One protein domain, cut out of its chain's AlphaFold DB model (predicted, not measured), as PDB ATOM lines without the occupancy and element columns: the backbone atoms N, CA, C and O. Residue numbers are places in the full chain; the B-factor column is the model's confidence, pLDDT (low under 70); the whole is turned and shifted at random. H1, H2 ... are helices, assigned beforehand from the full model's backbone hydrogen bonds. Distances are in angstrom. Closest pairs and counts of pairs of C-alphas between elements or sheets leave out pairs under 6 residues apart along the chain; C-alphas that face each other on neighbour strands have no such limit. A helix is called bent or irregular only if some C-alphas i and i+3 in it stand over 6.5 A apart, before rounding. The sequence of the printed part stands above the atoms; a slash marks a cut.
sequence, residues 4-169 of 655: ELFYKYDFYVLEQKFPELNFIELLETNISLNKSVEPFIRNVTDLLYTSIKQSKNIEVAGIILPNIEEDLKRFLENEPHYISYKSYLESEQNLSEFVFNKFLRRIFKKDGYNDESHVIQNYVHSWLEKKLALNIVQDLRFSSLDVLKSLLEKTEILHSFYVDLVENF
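AT A GLANCE: This is residues 4 to 169 of the 655 residues of an uncharacterized protein of Bacteroidetes bacterium HGW-Bacteroidetes-6 (UniProt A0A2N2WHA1). H7 runs through the core, with H3 and H6 crossing it on one side and H2 and H9 crossing it on the other. H4 and H5 make one end of the long axis and H8 the other, while H2 reaches away from the core with H1 at its far end. The printed part has 166 residues with nine named helices, H1 to H9 in order along the chain, and no named strand; the class is all helix. The whole is compact, with a radius of gyration of the C-alphas of 16.1 A and spans of 45 by 42 by 31 A.

IN THESE COORDINATES: H1, residues 4 to 8, begins with C-alpha 4 at (21.441, 9.247, 17.543). H2, residues 11 to 29, is 26.9 A long and has a kink of 26 degrees near residue 18. H3, residues 31 to 54, is the longest at 34.5 A; it has a kink of 32 degrees near residue 38 and is only just irregular, with C-alphas 36 and 39 6.9 A apart. H4 is residues 69 to 76, H5 residues 80 to 88, and H6 residues 95 to 109, 20.2 A long. H7, residues 119 to 138, is 29.4 A long and begins with C-alpha 119 at (5.118, 13.990, 34.772). H8 is residues 145 to 154, and H9, residues 161 to 167, ends with C-alpha 167 at (25.835, 19.280, 23.726).

HOW THE PARTS SIT: H1 and H2 are close but not clearly touching; their closest C-alphas, Leu 5 and Leu 14, are 7.6 A apart. H2 and H3 touch only at the corner, and only just, with 3 pairs of C-alphas within 8 A. H7 is the hub, touching five helices. H2 touches it at a steep tilt of 65 degrees, closest at C-alphas Ile 24 and Trp 127, 5.5 A. H3 touches it at 64 degrees, steep, closest at C-alphas Ile 41 and Leu 132, 5.9 A. H6 touches it at 55 degrees, steep, with the C-alphas of Val 99 and Gln 121 6.2 A apart. H5 touches it through His 81 and Ile 120, whose C-alphas are 5.9 A apart. H9 touches it with 15 pairs of C-alphas within 8 A, the closest being Glu 129 and Phe 161, 4.7 A. H3 also touches H8, at C-alphas Ile 52 and Ser 150, 6.3 A, and only just touches H4, with 3 pairs within 8 A. H1 and H7 are apart. In H1, H4, H5, H6, H8 and H9 every O i to N i+4 pair is within hydrogen-bond range; in H2 13 of 15 are, in H3 18 of 20 and in H7 15 of 16.

THE WHOLE: The two C-alphas farthest apart, Glu 90 and Ser 144, are 48.3 A apart. The printed part has no cut. The link from H3 to H4, residues 55 to 68, is long. Mean pLDDT of the printed part is 87.1, and residues 88 to 93 are under 70.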
ATOM      1  N   GLU A   4      20.519   9.177  16.409       81.88
ATOM      2  CA  GLU A   4      21.441   9.247  17.543       81.88
ATOM      3  C   GLU A   4      20.784   8.939  18.896       81.88
ATOM      4  O   GLU A   4      21.471   8.504  19.818       81.88
ATOM      5  N   LEU A   5      19.463   9.121  19.021       84.81
ATOM      6  CA  LEU A   5      18.731   8.767  20.238       84.81
ATOM      7  C   LEU A   5      18.743   7.254  20.483       84.81
ATOM      8  O   LEU A   5      18.933   6.837  21.621       84.81
ATOM      9  N   PHE A   6      18.640   6.449  19.423       88.00
ATOM     10  CA  PHE A   6      18.679   4.985  19.508       88.00
ATOM     11  C   PHE A   6      20.057   4.431  19.863       88.00
ATOM     12  O   PHE A   6      20.159   3.309  20.337       88.00
ATOM     13  N   TYR A   7      21.121   5.206  19.648       86.50
ATOM     14  CA  TYR A   7      22.474   4.825  20.073       86.50
ATOM     15  C   TYR A   7      22.758   5.254  21.517       86.50
ATOM     16  O   TYR A   7      23.654   4.726  22.179       86.50
ATOM     17  N   LYS A   8      22.008   6.241  22.019       83.38
ATOM     18  CA  LYS A   8      22.207   6.829  23.346       83.38
ATOM     19  C   LYS A   8      21.360   6.159  24.426       83.38
ATOM     20  O   LYS A   8      21.798   6.078  25.570       83.38
ATOM     21  N   TYR A   9      20.161   5.706  24.089       85.69
ATOM     22  CA  TYR A   9      19.184   5.232  25.060       85.69
ATOM     23  C   TYR A   9      18.643   3.863  24.659       85.69
ATOM     24  O   TYR A   9      18.376   3.620  23.484       85.69
ATOM     25  N   ASP A  10      18.462   2.987  25.647       86.81
ATOM     26  CA  ASP A  10      17.734   1.740  25.431       86.81
ATOM     27  C   ASP A  10      16.237   2.001  25.187       86.81
ATOM     28  O   ASP A  10      15.734   3.119  25.329       86.81
ATOM     29  N   PHE A  11      15.521   0.941  24.819       87.81
ATOM     30  CA  PHE A  11      14.101   0.997  24.497       87.81
ATOM     31  C   PHE A  11      13.244   1.658  25.591       87.81
ATOM     32  O   PHE A  11      12.449   2.549  25.290       87.81
ATOM     33  N   TYR A  12      13.415   1.260  26.851       87.00
ATOM     34  CA  TYR A  12      12.579   1.733  27.957       87.00
ATOM     35  C   TYR A  12      12.893   3.183  28.323       87.00
ATOM     36  O   TYR A  12      11.994   3.964  28.640       87.00
ATOM     37  N   VAL A  13      14.165   3.575  28.233       88.44
ATOM     38  CA  VAL A  13      14.561   4.974  28.399       88.44
ATOM     39  C   VAL A  13      14.002   5.823  27.257       88.44
ATOM     40  O   VAL A  13      13.524   6.927  27.510       88.44
ATOM     41  N   LEU A  14      13.986   5.322  26.017       88.38
ATOM     42  CA  LEU A  14      13.381   6.023  24.879       88.38
ATOM     43  C   LEU A  14      11.871   6.209  25.033       88.38
ATOM     44  O   LEU A  14      11.379   7.288  24.705       88.38
ATOM     45  N   GLU A  15      11.145   5.219  25.558       86.56
ATOM     46  CA  GLU A  15       9.708   5.354  25.844       86.56
ATOM     47  C   GLU A  15       9.404   6.529  26.780       86.56
ATOM     48  O   GLU A  15       8.382   7.194  26.620       86.56
ATOM     49  N   GLN A  16      10.299   6.815  27.730       85.25
ATOM     50  CA  GLN A  16      10.156   7.937  28.662       85.25
ATOM     51  C   GLN A  16      10.701   9.248  28.087       85.25
ATOM     52  O   GLN A  16      10.075  10.300  28.219       85.25
ATOM     53  N   LYS A  17      11.864   9.199  27.429       86.44
ATOM     54  CA  LYS A  17      12.551  10.388  26.914       86.44
ATOM     55  C   LYS A  17      11.893  10.972  25.673       86.44
ATOM     56  O   LYS A  17      11.967  12.180  25.470       86.44
ATOM     57  N   PHE A  18      11.255  10.159  24.836       85.50
ATOM     58  CA  PHE A  18      10.639  10.656  23.609       85.50
ATOM     59  C   PHE A  18       9.468  11.625  23.871       85.50
ATOM     60  O   PHE A  18       9.490  12.723  23.308       85.50
ATOM     61  N   PRO A  19       8.492  11.313  24.750       85.81
ATOM     62  CA  PRO A  19       7.456  12.273  25.129       85.81
ATOM     63  C   PRO A  19       8.017  13.560  25.748       85.81
ATOM     64  O   PRO A  19       7.555  14.646  25.405       85.81
ATOM     65  N   GLU A  20       9.041  13.454  26.602       88.56
ATOM     66  CA  GLU A  20       9.722  14.611  27.200       88.56
ATOM     67  C   GLU A  20      10.321  15.535  26.129       88.56
ATOM     68  O   GLU A  20      10.081  16.740  26.146       88.56
ATOM     69  N   LEU A  21      11.062  14.980  25.164       88.06
ATOM     70  CA  LEU A  21      11.686  15.755  24.089       88.06
ATOM     71  C   LEU A  21      10.648  16.442  23.194       88.06
ATOM     72  O   LEU A  21      10.806  17.625  22.893       88.06
ATOM     73  N   ASN A  22       9.573  15.739  22.825       86.50
ATOM     74  CA  ASN A  22       8.482  16.325  22.039       86.50
ATOM     75  C   ASN A  22       7.790  17.463  22.801       86.50
ATOM     76  O   ASN A  22       7.434  18.480  22.210       86.50
ATOM     77  N   PHE A  23       7.614  17.311  24.115       89.31
ATOM     78  CA  PHE A  23       7.037  18.351  24.960       89.31
ATOM     79  C   PHE A  23       7.952  19.579  25.062       89.31
ATOM     80  O   PHE A  23       7.487  20.713  24.947       89.31
ATOM     81  N   ILE A  24       9.262  19.376  25.230       90.06
ATOM     82  CA  ILE A  24      10.248  20.465  25.237       90.06
ATOM     83  C   ILE A  24      10.237  21.204  23.893       90.06
ATOM     84  O   ILE A  24      10.193  22.433  23.883       90.06
ATOM     85  N   GLU A  25      10.241  20.479  22.772       89.12
ATOM     86  CA  GLU A  25      10.164  21.067  21.429       89.12
ATOM     87  C   GLU A  25       8.872  21.875  21.256       89.12
ATOM     88  O   GLU A  25       8.914  23.023  20.808       89.12
ATOM     89  N   LEU A  26       7.737  21.334  21.711       88.81
ATOM     90  CA  LEU A  26       6.457  22.035  21.728       88.81
ATOM     91  C   LEU A  26       6.578  23.377  22.470       88.81
ATOM     92  O   LEU A  26       6.259  24.415  21.889       88.81
ATOM     93  N   LEU A  27       7.104  23.399  23.701       89.69
ATOM     94  CA  LEU A  27       7.321  24.645  24.454       89.69
ATOM     95  C   LEU A  27       8.285  25.610  23.746       89.69
ATOM     96  O   LEU A  27       8.088  26.827  23.777       89.69
ATOM     97  N   GLU A  28       9.318  25.096  23.079       89.19
ATOM     98  CA  GLU A  28      10.279  25.911  22.335       89.19
ATOM     99  C   GLU A  28       9.669  26.609  21.118       89.19
ATOM    100  O   GLU A  28      10.083  27.729  20.814       89.19
ATOM    101  N   THR A  29       8.654  26.031  20.473       88.75
ATOM    102  CA  THR A  29       7.967  26.692  19.348       88.75
ATOM    103  C   THR A  29       7.130  27.910  19.764       88.75
ATOM    104  O   THR A  29       6.833  28.773  18.933       88.75
ATOM    105  N   ASN A  30       6.782  28.050  21.050       88.81
ATOM    106  CA  ASN A  30       5.968  29.164  21.532       88.81
ATOM    107  C   ASN A  30       6.808  30.421  21.812       88.81
ATOM    108  O   ASN A  30       7.444  30.574  22.859       88.81
ATOM    109  N   ILE A  31       6.777  31.378  20.885       86.44
ATOM    110  CA  ILE A  31       7.546  32.630  20.987       86.44
ATOM    111  C   ILE A  31       7.148  33.466  22.219       86.44
ATOM    112  O   ILE A  31       8.020  34.084  22.829       86.44
ATOM    113  N   SER A  32       5.860  33.504  22.585       86.19
ATOM    114  CA  SER A  32       5.375  34.288  23.737       86.19
ATOM    115  C   SER A  32       5.947  33.740  25.040       86.19
ATOM    116  O   SER A  32       6.586  34.469  25.796       86.19
ATOM    117  N   LEU A  33       5.812  32.428  25.237       88.00
ATOM    118  CA  LEU A  33       6.300  31.719  26.415       88.00
ATOM    119  C   LEU A  33       7.813  31.915  26.603       88.00
ATOM    120  O   LEU A  33       8.273  32.269  27.688       88.00
ATOM    121  N   ASN A  34       8.587  31.756  25.525       89.06
ATOM    122  CA  ASN A  34      10.035  31.951  25.560       89.06
ATOM    123  C   ASN A  34      10.427  33.385  25.948       89.06
ATOM    124  O   ASN A  34      11.316  33.564  26.780       89.06
ATOM    125  N   LYS A  35       9.752  34.401  25.391       89.31
ATOM    126  CA  LYS A  35      10.001  35.812  25.738       89.31
ATOM    127  C   LYS A  35       9.692  36.112  27.204       89.31
ATOM    128  O   LYS A  35      10.395  36.912  27.812       89.31
ATOM    129  N   SER A  36       8.670  35.473  27.767       89.56
ATOM    130  CA  SER A  36       8.273  35.661  29.167       89.56
ATOM    131  C   SER A  36       9.249  35.019  30.160       89.56
ATOM    132  O   SER A  36       9.438  35.543  31.257       89.56
ATOM    133  N   VAL A  37       9.901  33.913  29.787       93.06
ATOM    134  CA  VAL A  37      10.840  33.181  30.661       93.06
ATOM    135  C   VAL A  37      12.289  33.655  30.523       93.06
ATOM    136  O   VAL A  37      13.067  33.549  31.470       93.06
ATOM    137  N   GLU A  38      12.669  34.231  29.385       93.12
ATOM    138  CA  GLU A  38      14.042  34.682  29.133       93.12
ATOM    139  C   GLU A  38      14.609  35.642  30.208       93.12
ATOM    140  O   GLU A  38      15.735  35.404  30.659       93.12
ATOM    141  N   PRO A  39      13.885  36.678  30.691       94.62
ATOM    142  CA  PRO A  39      14.387  37.548  31.756       94.62
ATOM    143  C   PRO A  39      14.656  36.798  33.064       94.62
ATOM    144  O   PRO A  39      15.637  37.084  33.748       94.62
ATOM    145  N   PHE A  40      13.809  35.817  33.391       95.44
ATOM    146  CA  PHE A  40      13.985  34.973  34.569       95.44
ATOM    147  C   PHE A  40      15.251  34.120  34.445       95.44
ATOM    148  O   PHE A  40      16.082  34.141  35.349       95.44
ATOM    149  N   ILE A  41      15.446  33.441  33.310       96.38
ATOM    150  CA  ILE A  41      16.645  32.625  33.071       96.38
ATOM    151  C   ILE A  41      17.913  33.479  33.134       96.38
ATOM    152  O   ILE A  41      18.858  33.096  33.813       96.38
ATOM    153  N   ARG A  42      17.918  34.670  32.516       95.19
ATOM    154  CA  ARG A  42      19.055  35.606  32.598       95.19
ATOM    155  C   ARG A  42      19.370  36.005  34.042       95.19
ATOM    156  O   ARG A  42      20.530  35.964  34.440       95.19
ATOM    157  N   ASN A  43      18.348  36.328  34.838       95.31
ATOM    158  CA  ASN A  43      18.522  36.653  36.254       95.31
ATOM    159  C   ASN A  43      19.092  35.462  37.049       95.31
ATOM    160  O   ASN A  43      20.003  35.632  37.856       95.31
ATOM    161  N   VAL A  44      18.610  34.241  36.797       95.62
ATOM    162  CA  VAL A  44      19.157  33.025  37.424       95.62
ATOM    163  C   VAL A  44      20.623  32.819  37.038       95.62
ATOM    164  O   VAL A  44      21.441  32.565  37.922       95.62
ATOM    165  N   THR A  45      20.981  32.996  35.763       96.25
ATOM    166  CA  THR A  45      22.371  32.948  35.284       96.25
ATOM    167  C   THR A  45      23.257  33.980  35.996       96.25
ATOM    168  O   THR A  45      24.347  33.644  36.466       96.25
ATOM    169  N   ASP A  46      22.790  35.226  36.141       94.75
ATOM    170  CA  ASP A  46      23.509  36.299  36.844       94.75
ATOM    171  C   ASP A  46      23.749  35.972  38.326       94.75
ATOM    172  O   ASP A  46      24.853  36.170  38.858       94.75
ATOM    173  N   LEU A  47      22.725  35.447  39.001       94.38
ATOM    174  CA  LEU A  47      22.800  35.038  40.402       94.38
ATOM    175  C   LEU A  47      23.718  33.828  40.590       94.38
ATOM    176  O   LEU A  47      24.494  33.804  41.547       94.38
ATOM    177  N   LEU A  48      23.691  32.865  39.666       94.44
ATOM    178  CA  LEU A  48      24.614  31.731  39.633       94.44
ATOM    179  C   LEU A  48      26.063  32.197  39.512       94.44
ATOM    180  O   LEU A  48      26.893  31.835  40.347       94.44
ATOM    181  N   TYR A  49      26.363  33.058  38.536       95.00
ATOM    182  CA  TYR A  49      27.709  33.605  38.367       95.00
ATOM    183  C   TYR A  49      28.175  34.358  39.620       95.00
ATOM    184  O   TYR A  49      29.307  34.190  40.080       95.00
ATOM    185  N   THR A  50      27.290  35.161  40.213       92.75
ATOM    186  CA  THR A  50      27.574  35.902  41.449       92.75
ATOM    187  C   THR A  50      27.835  34.960  42.623       92.75
ATOM    188  O   THR A  50      28.785  35.178  43.377       92.75
ATOM    189  N   SER A  51      27.035  33.899  42.762       91.38
ATOM    190  CA  SER A  51      27.202  32.876  43.798       91.38
ATOM    191  C   SER A  51      28.541  32.158  43.665       91.38
ATOM    192  O   SER A  51      29.229  31.991  44.670       91.38
ATOM    193  N   ILE A  52      28.946  31.807  42.440       93.06
ATOM    194  CA  ILE A  52      30.239  31.171  42.156       93.06
ATOM    195  C   ILE A  52      31.389  32.129  42.489       93.06
ATOM    196  O   ILE A  52      32.262  31.800  43.286       93.06
ATOM    197  N   LYS A  53      31.366  33.347  41.939       91.94
ATOM    198  CA  LYS A  53      32.473  34.307  42.068       91.94
ATOM    199  C   LYS A  53      32.669  34.832  43.490       91.94
ATOM    200  O   LYS A  53      33.789  35.156  43.870       91.94
ATOM    201  N   GLN A  54      31.585  34.996  44.246       90.06
ATOM    202  CA  GLN A  54      31.619  35.580  45.593       90.06
ATOM    203  C   GLN A  54      31.461  34.536  46.706       90.06
ATOM    204  O   GLN A  54      31.439  34.920  47.873       90.06
ATOM    205  N   SER A  55      31.294  33.254  46.362       82.44
ATOM    206  CA  SER A  55      30.977  32.164  47.299       82.44
ATOM    207  C   SER A  55      29.801  32.494  48.234       82.44
ATOM    208  O   SER A  55      29.805  32.141  49.411       82.44
ATOM    209  N   LYS A  56      28.787  33.204  47.719       82.69
ATOM    210  CA  LYS A  56      27.613  33.643  48.491       82.69
ATOM    211  C   LYS A  56      26.420  32.718  48.286       82.69
ATOM    212  O   LYS A  56      26.145  32.281  47.167       82.69
ATOM    213  N   ASN A  57      25.672  32.501  49.363       83.56
ATOM    214  CA  ASN A  57      24.350  31.888  49.297       83.56
ATOM    215  C   ASN A  57      23.341  32.907  48.759       83.56
ATOM    216  O   ASN A  57      23.355  34.070  49.161       83.56
ATOM    217  N   ILE A  58      22.485  32.463  47.842       86.75
ATOM    218  CA  ILE A  58      21.435  33.290  47.246       86.75
ATOM    219  C   ILE A  58      20.115  32.981  47.948       86.75
ATOM    220  O   ILE A  58      19.710  31.821  48.060       86.75
ATOM    221  N   GLU A  59      19.426  34.019  48.414       84.62
ATOM    222  CA  GLU A  59      18.089  33.875  48.984       84.62
ATOM    223  C   GLU A  59      17.039  33.745  47.876       84.62
ATOM    224  O   GLU A  59      16.741  34.692  47.154       84.62
ATOM    225  N   VAL A  60      16.439  32.556  47.771       85.19
ATOM    226  CA  VAL A  60      15.426  32.238  46.748       85.19
ATOM    227  C   VAL A  60      14.161  33.099  46.871       85.19
ATOM    228  O   VAL A  60      13.538  33.411  45.863       85.19
ATOM    229  N   ALA A  61      13.786  33.509  48.088       78.38
ATOM    230  CA  ALA A  61      12.527  34.215  48.348       78.38
ATOM    231  C   ALA A  61      12.443  35.613  47.700       78.38
ATOM    232  O   ALA A  61      11.347  36.135  47.533       78.38
ATOM    233  N   GLY A  62      13.583  36.214  47.340       75.50
ATOM    234  CA  GLY A  62      13.646  37.530  46.694       75.50
ATOM    235  C   GLY A  62      13.632  37.494  45.162       75.50
ATOM    236  O   GLY A  62      13.700  38.550  44.534       75.50
ATOM    237  N   ILE A  63      13.586  36.309  44.544       87.69
ATOM    238  CA  ILE A  63      13.634  36.160  43.085       87.69
ATOM    239  C   ILE A  63      12.218  36.294  42.517       87.69
ATOM    240  O   ILE A  63      11.319  35.535  42.870       87.69
ATOM    241  N   ILE A  64      12.025  37.253  41.608       87.06
ATOM    242  CA  ILE A  64      10.739  37.477  40.937       87.06
ATOM    243  C   ILE A  64      10.468  36.316  39.974       87.06
ATOM    244  O   ILE A  64      11.233  36.098  39.032       87.06
ATOM    245  N   LEU A  65       9.374  35.586  40.209       89.19
ATOM    246  CA  LEU A  65       8.944  34.476  39.360       89.19
ATOM    247  C   LEU A  65       8.114  35.001  38.177       89.19
ATOM    248  O   LEU A  65       7.251  35.862  38.374       89.19
ATOM    249  N   PRO A  66       8.332  34.496  36.954       87.50
ATOM    250  CA  PRO A  66       7.494  34.852  35.820       87.50
ATOM    251  C   PRO A  66       6.110  34.207  35.980       87.50
ATOM    252  O   PRO A  66       5.985  33.050  36.379       87.50
ATOM    253  N   ASN A  67       5.055  34.957  35.655       82.62
ATOM    254  CA  ASN A  67       3.691  34.437  35.636       82.62
ATOM    255  C   ASN A  67       3.316  34.037  34.204       82.62
ATOM    256  O   ASN A  67       2.852  34.871  33.429       82.62
ATOM    257  N   ILE A  68       3.555  32.770  33.859       86.50
ATOM    258  CA  ILE A  68       3.260  32.205  32.529       86.50
ATOM    259  C   ILE A  68       2.073  31.237  32.548       86.50
ATOM    260  O   ILE A  68       1.839  30.537  31.569       86.50
ATOM    261  N   GLU A  69       1.318  31.183  33.645       86.19
ATOM    262  CA  GLU A  69       0.270  30.180  33.856       86.19
ATOM    263  C   GLU A  69      -0.823  30.235  32.777       86.19
ATOM    264  O   GLU A  69      -1.240  29.205  32.258       86.19
ATOM    265  N   GLU A  70      -1.257  31.433  32.381       82.19
ATOM    266  CA  GLU A  70      -2.274  31.599  31.334       82.19
ATOM    267  C   GLU A  70      -1.756  31.247  29.930       82.19
ATOM    268  O   GLU A  70      -2.502  30.712  29.106       82.19
ATOM    269  N   ASP A  71      -0.471  31.495  29.662       83.25
ATOM    270  CA  ASP A  71       0.169  31.101  28.404       83.25
ATOM    271  C   ASP A  71       0.351  29.576  28.343       83.25
ATOM    272  O   ASP A  71       0.061  28.972  27.307       83.25
ATOM    273  N   LEU A  72       0.750  28.941  29.454       84.44
ATOM    274  CA  LEU A  72       0.828  27.483  29.587       84.44
ATOM    275  C   LEU A  72      -0.551  26.836  29.428       84.44
ATOM    276  O   LEU A  72      -0.689  25.927  28.615       84.44
ATOM    277  N   LYS A  73      -1.584  27.339  30.121       83.12
ATOM    278  CA  LYS A  73      -2.978  26.870  29.999       83.12
ATOM    279  C   LYS A  73      -3.450  26.855  28.557       83.12
ATOM    280  O   LYS A  73      -3.935  25.835  28.082       83.12
ATOM    281  N   ARG A  74      -3.310  27.988  27.864       82.31
ATOM    282  CA  ARG A  74      -3.771  28.140  26.479       82.31
ATOM    283  C   ARG A  74      -3.017  27.221  25.528       82.31
ATOM    284  O   ARG A  74      -3.592  26.713  24.574       82.31
ATOM    285  N   PHE A  75      -1.720  27.058  25.757       82.12
ATOM    286  CA  PHE A  75      -0.856  26.323  24.846       82.12
ATOM    287  C   PHE A  75      -0.902  24.805  25.062       82.12
ATOM    288  O   PHE A  75      -0.748  24.052  24.106       82.12
ATOM    289  N   LEU A  76      -1.159  24.360  26.293       84.75
ATOM    290  CA  LEU A  76      -1.167  22.952  26.689       84.75
ATOM    291  C   LEU A  76      -2.582  22.379  26.867       84.75
ATOM    292  O   LEU A  76      -2.717  21.233  27.277       84.75
ATOM    293  N   GLU A  77      -3.639  23.128  26.538       81.50
ATOM    294  CA  GLU A  77      -5.041  22.730  26.771       81.50
ATOM    295  C   GLU A  77      -5.401  21.348  26.197       81.50
ATOM    296  O   GLU A  77      -6.204  20.626  26.784       81.50
ATOM    297  N   ASN A  78      -4.771  20.968  25.082       80.56
ATOM    298  CA  ASN A  78      -4.984  19.686  24.404       80.56
ATOM    299  C   ASN A  78      -3.873  18.655  24.673       80.56
ATOM    300  O   ASN A  78      -3.871  17.585  24.068       80.56
ATOM    301  N   GLU A  79      -2.903  18.973  25.530       83.31
ATOM    302  CA  GLU A  79      -1.786  18.086  25.843       83.31
ATOM    303  C   GLU A  79      -2.219  17.061  26.918       83.31
ATOM    304  O   GLU A  79      -2.704  17.454  27.984       83.31
ATOM    305  N   PRO A  80      -2.091  15.742  26.669       80.56
ATOM    306  CA  PRO A  80      -2.592  14.706  27.575       80.56
ATOM    307  C   PRO A  80      -2.066  14.778  29.015       80.56
ATOM    308  O   PRO A  80      -2.837  14.558  29.957       80.56
ATOM    309  N   HIS A  81      -0.781  15.084  29.220       79.94
ATOM    310  CA  HIS A  81      -0.206  15.197  30.563       79.94
ATOM    311  C   HIS A  81      -0.726  16.436  31.307       79.94
ATOM    312  O   HIS A  81      -0.937  16.371  32.520       79.94
ATOM    313  N   TYR A  82      -1.012  17.528  30.599       81.19
ATOM    314  CA  TYR A  82      -1.626  18.736  31.141       81.19
ATOM    315  C   TYR A  82      -3.099  18.525  31.499       81.19
ATOM    316  O   TYR A  82      -3.539  18.933  32.576       81.19
ATOM    317  N   ILE A  83      -3.856  17.820  30.655       80.19
ATOM    318  CA  ILE A  83      -5.242  17.431  30.954       80.19
ATOM    319  C   ILE A  83      -5.282  16.561  32.217       80.19
ATOM    320  O   ILE A  83      -6.080  16.825  33.116       80.19
ATOM    321  N   SER A  84      -4.383  15.575  32.321       78.75
ATOM    322  CA  SER A  84      -4.261  14.721  33.508       78.75
ATOM    323  C   SER A  84      -3.848  15.498  34.762       78.75
ATOM    324  O   SER A  84      -4.315  15.180  35.854       78.75
ATOM    325  N   TYR A  85      -2.965  16.491  34.630       79.88
ATOM    326  CA  TYR A  85      -2.578  17.383  35.725       79.88
ATOM    327  C   TYR A  85      -3.786  18.188  36.224       79.88
ATOM    328  O   TYR A  85      -4.083  18.206  37.418       79.88
ATOM    329  N   LYS A  86      -4.549  18.772  35.293       77.06
ATOM    330  CA  LYS A  86      -5.746  19.567  35.588       77.06
ATOM    331  C   LYS A  86      -6.876  18.739  36.206       77.06
ATOM    332  O   LYS A  86      -7.600  19.256  37.046       77.06
ATOM    333  N   SER A  87      -7.037  17.473  35.814       70.88
ATOM    334  CA  SER A  87      -8.100  16.604  36.343       70.88
ATOM    335  C   SER A  87      -7.849  16.111  37.771       70.88
ATOM    336  O   SER A  87      -8.800  15.740  38.447       70.88
ATOM    337  N   TYR A  88      -6.588  16.060  38.213       65.69
ATOM    338  CA  TYR A  88      -6.215  15.588  39.554       65.69
ATOM    339  C   TYR A  88      -6.203  16.700  40.611       65.69
ATOM    340  O   TYR A  88      -6.362  16.417  41.798       65.69
ATOM    341  N   LEU A  89      -6.020  17.955  40.199       63.50
ATOM    342  CA  LEU A  89      -5.979  19.103  41.098       63.50
ATOM    343  C   LEU A  89      -7.347  19.792  41.154       63.50
ATOM    344  O   LEU A  89      -7.602  20.760  40.443       63.50
ATOM    345  N   GLU A  90      -8.204  19.348  42.074       53.47
ATOM    346  CA  GLU A  90      -9.320  20.175  42.566       53.47
ATOM    347  C   GLU A  90      -8.829  21.340  43.467       53.47
ATOM    348  O   GLU A  90      -9.635  22.162  43.896       53.47
ATOM    349  N   SER A  91      -7.515  21.471  43.732       48.28
ATOM    350  CA  SER A  91      -6.941  22.502  44.613       48.28
ATOM    351  C   SER A  91      -5.715  23.240  44.033       48.28
ATOM    352  O   SER A  91      -4.632  22.673  43.931       48.28
ATOM    353  N   GLU A  92      -5.910  24.521  43.707       53.62
ATOM    354  CA  GLU A  92      -5.041  25.720  43.829       53.62
ATOM    355  C   GLU A  92      -3.517  25.730  43.525       53.62
ATOM    356  O   GLU A  92      -2.953  26.825  43.499       53.62
ATOM    357  N   GLN A  93      -2.806  24.632  43.250       66.06
ATOM    358  CA  GLN A  93      -1.368  24.718  42.942       66.06
ATOM    359  C   GLN A  93      -1.101  25.131  41.485       66.06
ATOM    360  O   GLN A  93      -1.306  24.377  40.532       66.06
ATOM    361  N   ASN A  94      -0.610  26.362  41.330       80.50
ATOM    362  CA  ASN A  94      -0.179  26.951  40.068       80.50
ATOM    363  C   ASN A  94       1.072  26.216  39.535       80.50
ATOM    364  O   ASN A  94       2.099  26.161  40.220       80.50
ATOM    365  N   LEU A  95       0.984  25.644  38.322       84.31
ATOM    366  CA  LEU A  95       2.067  24.853  37.720       84.31
ATOM    367  C   LEU A  95       3.323  25.708  37.558       84.31
ATOM    368  O   LEU A  95       4.405  25.272  37.947       84.31
ATOM    369  N   SER A  96       3.163  26.931  37.039       86.69
ATOM    370  CA  SER A  96       4.239  27.919  36.899       86.69
ATOM    371  C   SER A  96       4.909  28.199  38.250       86.69
ATOM    372  O   SER A  96       6.128  28.108  38.379       86.69
ATOM    373  N   GLU A  97       4.134  28.494  39.292       88.06
ATOM    374  CA  GLU A  97       4.682  28.788  40.621       88.06
ATOM    375  C   GLU A  97       5.475  27.611  41.200       88.06
ATOM    376  O   GLU A  97       6.579  27.809  41.714       88.06
ATOM    377  N   PHE A  98       4.941  26.391  41.097       88.62
ATOM    378  CA  PHE A  98       5.609  25.192  41.593       88.62
ATOM    379  C   PHE A  98       6.953  24.970  40.889       88.62
ATOM    380  O   PHE A  98       7.989  24.898  41.557       88.62
ATOM    381  N   VAL A  99       6.958  24.923  39.550       90.31
ATOM    382  CA  VAL A  99       8.161  24.562  38.782       90.31
ATOM    383  C   VAL A  99       9.274  25.599  38.924       90.31
ATOM    384  O   VAL A  99      10.438  25.235  39.087       90.31
ATOM    385  N   PHE A 100       8.955  26.899  38.950       93.19
ATOM    386  CA  PHE A 100       9.983  27.927  39.150       93.19
ATOM    387  C   PHE A 100      10.554  27.903  40.567       93.19
ATOM    388  O   PHE A 100      11.772  27.992  40.740       93.19
ATOM    389  N   ASN A 101       9.707  27.742  41.587       90.69
ATOM    390  CA  ASN A 101      10.179  27.625  42.965       90.69
ATOM    391  C   ASN A 101      11.073  26.400  43.145       90.69
ATOM    392  O   ASN A 101      12.141  26.503  43.755       90.69
ATOM    393  N   LYS A 102      10.656  25.249  42.613       90.81
ATOM    394  CA  LYS A 102      11.414  24.007  42.724       90.81
ATOM    395  C   LYS A 102      12.744  24.093  41.980       90.81
ATOM    396  O   LYS A 102      13.779  23.777  42.567       90.81
ATOM    397  N   PHE A 103      12.749  24.634  40.764       92.62
ATOM    398  CA  PHE A 103      13.964  24.896  39.989       92.62
ATOM    399  C   PHE A 103      14.984  25.754  40.760       92.62
ATOM    400  O   PHE A 103      16.148  25.374  40.897       92.62
ATOM    401  N   LEU A 104      14.552  26.869  41.363       93.56
ATOM    402  CA  LEU A 104      15.431  27.721  42.176       93.56
ATOM    403  C   LEU A 104      15.942  27.014  43.438       93.56
ATOM    404  O   LEU A 104      17.090  27.216  43.841       93.56
ATOM    405  N   ARG A 105      15.105  26.193  44.084       91.12
ATOM    406  CA  ARG A 105      15.500  25.410  45.264       91.12
ATOM    407  C   ARG A 105      16.534  24.340  44.916       91.12
ATOM    408  O   ARG A 105      17.495  24.198  45.672       91.12
ATOM    409  N   ARG A 106      16.393  23.650  43.782       90.50
ATOM    410  CA  ARG A 106      17.388  22.681  43.288       90.50
ATOM    411  C   ARG A 106      18.758  23.341  43.107       90.50
ATOM    412  O   ARG A 106      19.749  22.818  43.602       90.50
ATOM    413  N   ILE A 107      18.794  24.534  42.509       90.88
ATOM    414  CA  ILE A 107      20.037  25.276  42.242       90.88
ATOM    415  C   ILE A 107      20.659  25.869  43.517       90.88
ATOM    416  O   ILE A 107      21.840  25.680  43.797       90.88
ATOM    417  N   PHE A 108      19.887  26.629  44.301       91.06
ATOM    418  CA  PHE A 108      20.447  27.465  45.374       91.06
ATOM    419  C   PHE A 108      20.324  26.863  46.777       91.06
ATOM    420  O   PHE A 108      21.038  27.296  47.681       91.06
ATOM    421  N   LYS A 109      19.441  25.877  46.978       89.00
ATOM    422  CA  LYS A 109      19.247  25.190  48.269       89.00
ATOM    423  C   LYS A 109      19.625  23.709  48.239       89.00
ATOM    424  O   LYS A 109      19.514  23.063  49.276       89.00
ATOM    425  N   LYS A 110      20.059  23.186  47.087       85.94
ATOM    426  CA  LYS A 110      20.325  21.758  46.869       85.94
ATOM    427  C   LYS A 110      19.156  20.863  47.303       85.94
ATOM    428  O   LYS A 110      19.337  19.828  47.939       85.94
ATOM    429  N   ASP A 111      17.938  21.301  46.994       85.00
ATOM    430  CA  ASP A 111      16.721  20.545  47.285       85.00
ATOM    431  C   ASP A 111      16.616  19.319  46.364       85.00
ATOM    432  O   ASP A 111      16.272  19.452  45.191       85.00
ATOM    433  N   GLY A 112      16.931  18.142  46.909       77.81
ATOM    434  CA  GLY A 112      16.809  16.846  46.236       77.81
ATOM    435  C   GLY A 112      15.520  16.080  46.555       77.81
ATOM    436  O   GLY A 112      15.446  14.892  46.249       77.81
ATOM    437  N   TYR A 113      14.526  16.695  47.211       81.00
ATOM    438  CA  TYR A 113      13.241  16.029  47.442       81.00
ATOM    439  C   TYR A 113      12.507  15.838  46.108       81.00
ATOM    440  O   TYR A 113      12.404  16.785  45.338       81.00
ATOM    441  N   ASN A 114      11.986  14.637  45.849       72.19
ATOM    442  CA  ASN A 114      11.182  14.335  44.661       72.19
ATOM    443  C   ASN A 114       9.692  14.536  44.989       72.19
ATOM    444  O   ASN A 114       8.975  13.573  45.262       72.19
ATOM    445  N   ASP A 115       9.269  15.796  45.100       76.62
ATOM    446  CA  ASP A 115       7.883  16.198  45.381       76.62
ATOM    447  C   ASP A 115       7.079  16.489  44.099       76.62
ATOM    448  O   ASP A 115       5.929  16.921  44.165       76.62
ATOM    449  N   GLU A 116       7.656  16.194  42.932       80.19
ATOM    450  CA  GLU A 116       6.995  16.219  41.634       80.19
ATOM    451  C   GLU A 116       6.018  15.041  41.486       80.19
ATOM    452  O   GLU A 116       6.377  13.937  41.068       80.19
ATOM    453  N   SER A 117       4.748  15.274  41.815       80.25
ATOM    454  CA  SER A 117       3.682  14.272  41.701       80.25
ATOM    455  C   SER A 117       3.198  14.042  40.265       80.25
ATOM    456  O   SER A 117       2.479  13.072  40.014       80.25
ATOM    457  N   HIS A 118       3.569  14.909  39.314       84.00
ATOM    458  CA  HIS A 118       3.085  14.852  37.935       84.00
ATOM    459  C   HIS A 118       4.213  14.935  36.901       84.00
ATOM    460  O   HIS A 118       5.076  15.805  36.957       84.00
ATOM    461  N   VAL A 119       4.134  14.083  35.871       85.38
ATOM    462  CA  VAL A 119       5.118  13.990  34.772       85.38
ATOM    463  C   VAL A 119       5.385  15.342  34.099       85.38
ATOM    464  O   VAL A 119       6.529  15.664  33.790       85.38
ATOM    465  N   ILE A 120       4.351  16.170  33.932       86.75
ATOM    466  CA  ILE A 120       4.486  17.477  33.284       86.75
ATOM    467  C   ILE A 120       5.417  18.436  34.039       86.75
ATOM    468  O   ILE A 120       6.120  19.224  33.412       86.75
ATOM    469  N   GLN A 121       5.483  18.345  35.373       88.56
ATOM    470  CA  GLN A 121       6.394  19.162  36.181       88.56
ATOM    471  C   GLN A 121       7.849  18.836  35.825       88.56
ATOM    472  O   GLN A 121       8.654  19.744  35.626       88.56
ATOM    473  N   ASN A 122       8.162  17.549  35.643       88.62
ATOM    474  CA  ASN A 122       9.486  17.100  35.215       88.62
ATOM    475  C   ASN A 122       9.830  17.599  33.807       88.62
ATOM    476  O   ASN A 122      10.944  18.068  33.587       88.62
ATOM    477  N   TYR A 123       8.879  17.573  32.870       90.75
ATOM    478  CA  TYR A 123       9.129  18.051  31.506       90.75
ATOM    479  C   TYR A 123       9.374  19.564  31.455       90.75
ATOM    480  O   TYR A 123      10.278  20.024  30.755       90.75
ATOM    481  N   VAL A 124       8.619  20.347  32.234       90.56
ATOM    482  CA  VAL A 124       8.849  21.794  32.354       90.56
ATOM    483  C   VAL A 124      10.193  22.080  33.034       90.56
ATOM    484  O   VAL A 124      10.911  22.970  32.582       90.56
ATOM    485  N   HIS A 125      10.594  21.311  34.053       92.25
ATOM    486  CA  HIS A 125      11.934  21.430  34.642       92.25
ATOM    487  C   HIS A 125      13.042  21.158  33.622       92.25
ATOM    488  O   HIS A 125      13.947  21.979  33.503       92.25
ATOM    489  N   SER A 126      12.957  20.081  32.836       92.94
ATOM    490  CA  SER A 126      13.939  19.803  31.780       92.94
ATOM    491  C   SER A 126      14.011  20.919  30.737       92.94
ATOM    492  O   SER A 126      15.100  21.287  30.303       92.94
ATOM    493  N   TRP A 127      12.876  21.529  30.381       94.25
ATOM    494  CA  TRP A 127      12.857  22.714  29.522       94.25
ATOM    495  C   TRP A 127      13.582  23.915  30.158       94.25
ATOM    496  O   TRP A 127      14.387  24.566  29.489       94.25
ATOM    497  N   LEU A 128      13.352  24.201  31.445       95.12
ATOM    498  CA  LEU A 128      14.046  25.278  32.168       95.12
ATOM    499  C   LEU A 128      15.553  25.015  32.295       95.12
ATOM    500  O   LEU A 128      16.355  25.929  32.096       95.12
ATOM    501  N   GLU A 129      15.940  23.773  32.575       95.56
ATOM    502  CA  GLU A 129      17.334  23.326  32.619       95.56
ATOM    503  C   GLU A 129      18.025  23.517  31.262       95.56
ATOM    504  O   GLU A 129      19.101  24.118  31.209       95.56
ATOM    505  N   LYS A 130      17.371  23.126  30.160       95.44
ATOM    506  CA  LYS A 130      17.855  23.374  28.795       95.44
ATOM    507  C   LYS A 130      18.043  24.865  28.522       95.44
ATOM    508  O   LYS A 130      19.084  25.283  28.017       95.44
ATOM    509  N   LYS A 131      17.061  25.703  28.882       95.50
ATOM    510  CA  LYS A 131      17.154  27.166  28.705       95.50
ATOM    511  C   LYS A 131      18.308  27.765  29.501       95.50
ATOM    512  O   LYS A 131      19.007  28.631  28.973       95.50
ATOM    513  N   LEU A 132      18.526  27.302  30.729       96.75
ATOM    514  CA  LEU A 132      19.650  27.734  31.555       96.75
ATOM    515  C   LEU A 132      20.991  27.324  30.935       96.75
ATOM    516  O   LEU A 132      21.872  28.170  30.804       96.75
ATOM    517  N   ALA A 133      21.131  26.069  30.498       96.44
ATOM    518  CA  ALA A 133      22.339  25.582  29.832       96.44
ATOM    519  C   ALA A 133      22.668  26.416  28.586       96.44
ATOM    520  O   ALA A 133      23.786  26.914  28.449       96.44
ATOM    521  N   LEU A 134      21.671  26.653  27.725       95.44
ATOM    522  CA  LEU A 134      21.811  27.474  26.517       95.44
ATOM    523  C   LEU A 134      22.178  28.932  26.823       95.44
ATOM    524  O   LEU A 134      22.959  29.540  26.091       95.44
ATOM    525  N   ASN A 135      21.633  29.504  27.897       96.44
ATOM    526  CA  ASN A 135      21.974  30.860  28.316       96.44
ATOM    527  C   ASN A 135      23.423  30.940  28.825       96.44
ATOM    528  O   ASN A 135      24.153  31.857  28.454       96.44
ATOM    529  N   ILE A 136      23.862  29.943  29.599       96.44
ATOM    530  CA  ILE A 136      25.226  29.862  30.132       96.44
ATOM    531  C   ILE A 136      26.258  29.721  29.013       96.44
ATOM    532  O   ILE A 136      27.233  30.464  29.015       96.44
ATOM    533  N   VAL A 137      26.058  28.839  28.026       94.69
ATOM    534  CA  VAL A 137      27.027  28.666  26.918       94.69
ATOM    535  C   VAL A 137      27.176  29.916  26.039       94.69
ATOM    536  O   VAL A 137      28.168  30.063  25.327       94.69
ATOM    537  N   GLN A 138      26.211  30.838  26.081       94.31
ATOM    538  CA  GLN A 138      26.286  32.126  25.386       94.31
ATOM    539  C   GLN A 138      26.997  33.209  26.214       94.31
ATOM    540  O   GLN A 138      27.391  34.243  25.668       94.31
ATOM    541  N   ASP A 139      27.201  32.979  27.509       95.25
ATOM    542  CA  ASP A 139      27.758  33.946  28.441       95.25
ATOM    543  C   ASP A 139      29.255  33.711  28.691       95.25
ATOM    544  O   ASP A 139      29.678  32.804  29.410       95.25
ATOM    545  N   LEU A 140      30.083  34.602  28.142       93.44
ATOM    546  CA  LEU A 140      31.544  34.539  28.251       93.44
ATOM    547  C   LEU A 140      32.067  34.578  29.694       93.44
ATOM    548  O   LEU A 140      33.210  34.170  29.925       93.44
ATOM    549  N   ARG A 141      31.269  35.029  30.669       94.88
ATOM    550  CA  ARG A 141      31.648  35.004  32.090       94.88
ATOM    551  C   ARG A 141      31.884  33.579  32.602       94.88
ATOM    552  O   ARG A 141      32.686  33.410  33.518       94.88
ATOM    553  N   PHE A 142      31.256  32.577  31.986       94.31
ATOM    554  CA  PHE A 142      31.409  31.154  32.316       94.31
ATOM    555  C   PHE A 142      32.499  30.444  31.500       94.31
ATOM    556  O   PHE A 142      32.673  29.240  31.632       94.31
ATOM    557  N   SER A 143      33.264  31.156  30.667       91.25
ATOM    558  CA  SER A 143      34.201  30.522  29.723       91.25
ATOM    559  C   SER A 143      35.456  29.887  30.341       91.25
ATOM    560  O   SER A 143      36.178  29.169  29.649       91.25
ATOM    561  N   SER A 144      35.758  30.145  31.617       90.88
ATOM    562  CA  SER A 144      36.908  29.552  32.313       90.88
ATOM    563  C   SER A 144      36.556  28.218  32.967       90.88
ATOM    564  O   SER A 144      35.521  28.127  33.628       90.88
ATOM    565  N   LEU A 145      37.467  27.243  32.888       89.44
ATOM    566  CA  LEU A 145      37.271  25.910  33.457       89.44
ATOM    567  C   LEU A 145      36.964  25.942  34.965       89.44
ATOM    568  O   LEU A 145      36.041  25.264  35.394       89.44
ATOM    569  N   ASP A 146      37.633  26.790  35.751       89.31
ATOM    570  CA  ASP A 146      37.381  26.903  37.200       89.31
ATOM    571  C   ASP A 146      35.937  27.312  37.531       89.31
ATOM    572  O   ASP A 146      35.296  26.728  38.402       89.31
ATOM    573  N   VAL A 147      35.390  28.284  36.791       92.50
ATOM    574  CA  VAL A 147      33.987  28.708  36.951       92.50
ATOM    575  C   VAL A 147      33.034  27.580  36.557       92.50
ATOM    576  O   VAL A 147      32.008  27.403  37.211       92.50
ATOM    577  N   LEU A 148      33.370  26.799  35.526       92.56
ATOM    578  CA  LEU A 148      32.567  25.653  35.093       92.56
ATOM    579  C   LEU A 148      32.583  24.519  36.120       92.56
ATOM    580  O   LEU A 148      31.534  23.940  36.375       92.56
ATOM    581  N   LYS A 149      33.721  24.243  36.766       89.50
ATOM    582  CA  LYS A 149      33.796  23.264  37.863       89.50
ATOM    583  C   LYS A 149      32.836  23.637  38.993       89.50
ATOM    584  O   LYS A 149      31.988  22.837  39.375       89.50
ATOM    585  N   SER A 150      32.893  24.887  39.454       90.75
ATOM    586  CA  SER A 150      31.970  25.381  40.483       90.75
ATOM    587  C   SER A 150      30.514  25.417  40.017       90.75
ATOM    588  O   SER A 150      29.608  25.235  40.826       90.75
ATOM    589  N   LEU A 151      30.265  25.656  38.725       92.81
ATOM    590  CA  LEU A 151      28.923  25.573  38.155       92.81
ATOM    591  C   LEU A 151      28.367  24.152  38.289       92.81
ATOM    592  O   LEU A 151      27.261  24.004  38.798       92.81
ATOM    593  N   LEU A 152      29.141  23.128  37.915       89.62
ATOM    594  CA  LEU A 152      28.717  21.727  37.999       89.62
ATOM    595  C   LEU A 152      28.360  21.313  39.432       89.62
ATOM    596  O   LEU A 152      27.330  20.680  39.636       89.62
ATOM    597  N   GLU A 153      29.135  21.739  40.430       86.94
ATOM    598  CA  GLU A 153      28.832  21.488  41.850       86.94
ATOM    599  C   GLU A 153      27.537  22.167  42.330       86.94
ATOM    600  O   GLU A 153      26.869  21.692  43.257       86.94
ATOM    601  N   LYS A 154      27.195  23.321  41.746       88.62
ATOM    602  CA  LYS A 154      25.967  24.069  42.056       88.62
ATOM    603  C   LYS A 154      24.751  23.503  41.331       88.62
ATOM    604  O   LYS A 154      23.637  23.654  41.823       88.62
ATOM    605  N   THR A 155      24.957  22.853  40.192       90.50
ATOM    606  CA  THR A 155      23.896  22.288  39.354       90.50
ATOM    607  C   THR A 155      23.849  20.762  39.392       90.50
ATOM    608  O   THR A 155      23.206  20.170  38.538       90.50
ATOM    609  N   GLU A 156      24.499  20.109  40.360       87.12
ATOM    610  CA  GLU A 156      24.628  18.641  40.413       87.12
ATOM    611  C   GLU A 156      23.277  17.896  40.471       87.12
ATOM    612  O   GLU A 156      23.176  16.752  40.037       87.12
ATOM    613  N   ILE A 157      22.230  18.555  40.985       87.88
ATOM    614  CA  ILE A 157      20.861  18.016  41.102       87.88
ATOM    615  C   ILE A 157      20.049  18.223  39.807       87.88
ATOM    616  O   ILE A 157      18.972  17.651  39.651       87.88
ATOM    617  N   LEU A 158      20.542  19.028  38.860       89.31
ATOM    618  CA  LEU A 158      19.875  19.258  37.580       89.31
ATOM    619  C   LEU A 158      20.211  18.121  36.605       89.31
ATOM    620  O   LEU A 158      21.358  17.961  36.183       89.31
ATOM    621  N   HIS A 159      19.208  17.319  36.254       78.31
ATOM    622  CA  HIS A 159      19.402  16.067  35.524       78.31
ATOM    623  C   HIS A 159      19.625  16.256  34.014       78.31
ATOM    624  O   HIS A 159      20.471  15.583  33.425       78.31
ATOM    625  N   SER A 160      18.885  17.165  33.384       85.94
ATOM    626  CA  SER A 160      18.948  17.456  31.944       85.94
ATOM    627  C   SER A 160      19.987  18.537  31.628       85.94
ATOM    628  O   SER A 160      20.631  18.488  30.579       85.94
ATOM    629  N   PHE A 161      20.235  19.451  32.573       91.94
ATOM    630  CA  PHE A 161      21.182  20.563  32.430       91.94
ATOM    631  C   PHE A 161      22.573  20.129  31.949       91.94
ATOM    632  O   PHE A 161      23.112  20.728  31.020       91.94
ATOM    633  N   TYR A 162      23.156  19.092  32.563       89.75
ATOM    634  CA  TYR A 162      24.500  18.617  32.214       89.75
ATOM    635  C   TYR A 162      24.591  18.183  30.749       89.75
ATOM    636  O   TYR A 162      25.555  18.514  30.058       89.75
ATOM    637  N   VAL A 163      23.572  17.462  30.271       87.56
ATOM    638  CA  VAL A 163      23.517  16.990  28.889       87.56
ATOM    639  C   VAL A 163      23.498  18.194  27.960       87.56
ATOM    640  O   VAL A 163      24.424  18.337  27.165       87.56
ATOM    641  N   ASP A 164      22.525  19.095  28.114       90.94
ATOM    642  CA  ASP A 164      22.374  20.273  27.251       90.94
ATOM    643  C   ASP A 164      23.597  21.200  27.286       90.94
ATOM    644  O   ASP A 164      23.982  21.754  26.251       90.94
ATOM    645  N   LEU A 165      24.248  21.341  28.444       92.94
ATOM    646  CA  LEU A 165      25.482  22.113  28.592       92.94
ATOM    647  C   LEU A 165      26.609  21.526  27.730       92.94
ATOM    648  O   LEU A 165      27.271  22.262  26.997       92.94
ATOM    649  N   VAL A 166      26.815  20.208  27.799       90.31
ATOM    650  CA  VAL A 166      27.838  19.503  27.016       90.31
ATOM    651  C   VAL A 166      27.498  19.505  25.523       90.31
ATOM    652  O   VAL A 166      28.393  19.685  24.696       90.31
ATOM    653  N   GLU A 167      26.225  19.334  25.144       88.19
ATOM    654  CA  GLU A 167      25.835  19.280  23.726       88.19
ATOM    655  C   GLU A 167      26.007  20.624  23.009       88.19
ATOM    656  O   GLU A 167      26.299  20.638  21.814       88.19
ATOM    657  N   ASN A 168      25.884  21.735  23.739       91.81
ATOM    658  CA  ASN A 168      25.950  23.091  23.192       91.81
ATOM    659  C   ASN A 168      27.257  23.824  23.540       91.81
ATOM    660  O   ASN A 168      27.358  25.041  23.354       91.81
ATOM    661  N   PHE A 169      28.265  23.109  24.047       93.19
ATOM    662  CA  PHE A 169      29.482  23.728  24.558       93.19
ATOM    663  C   PHE A 169      30.277  24.455  23.448       93.19
ATOM    664  O   PHE A 169      30.596  23.852  22.414       93.19
TER     665      PHE A 169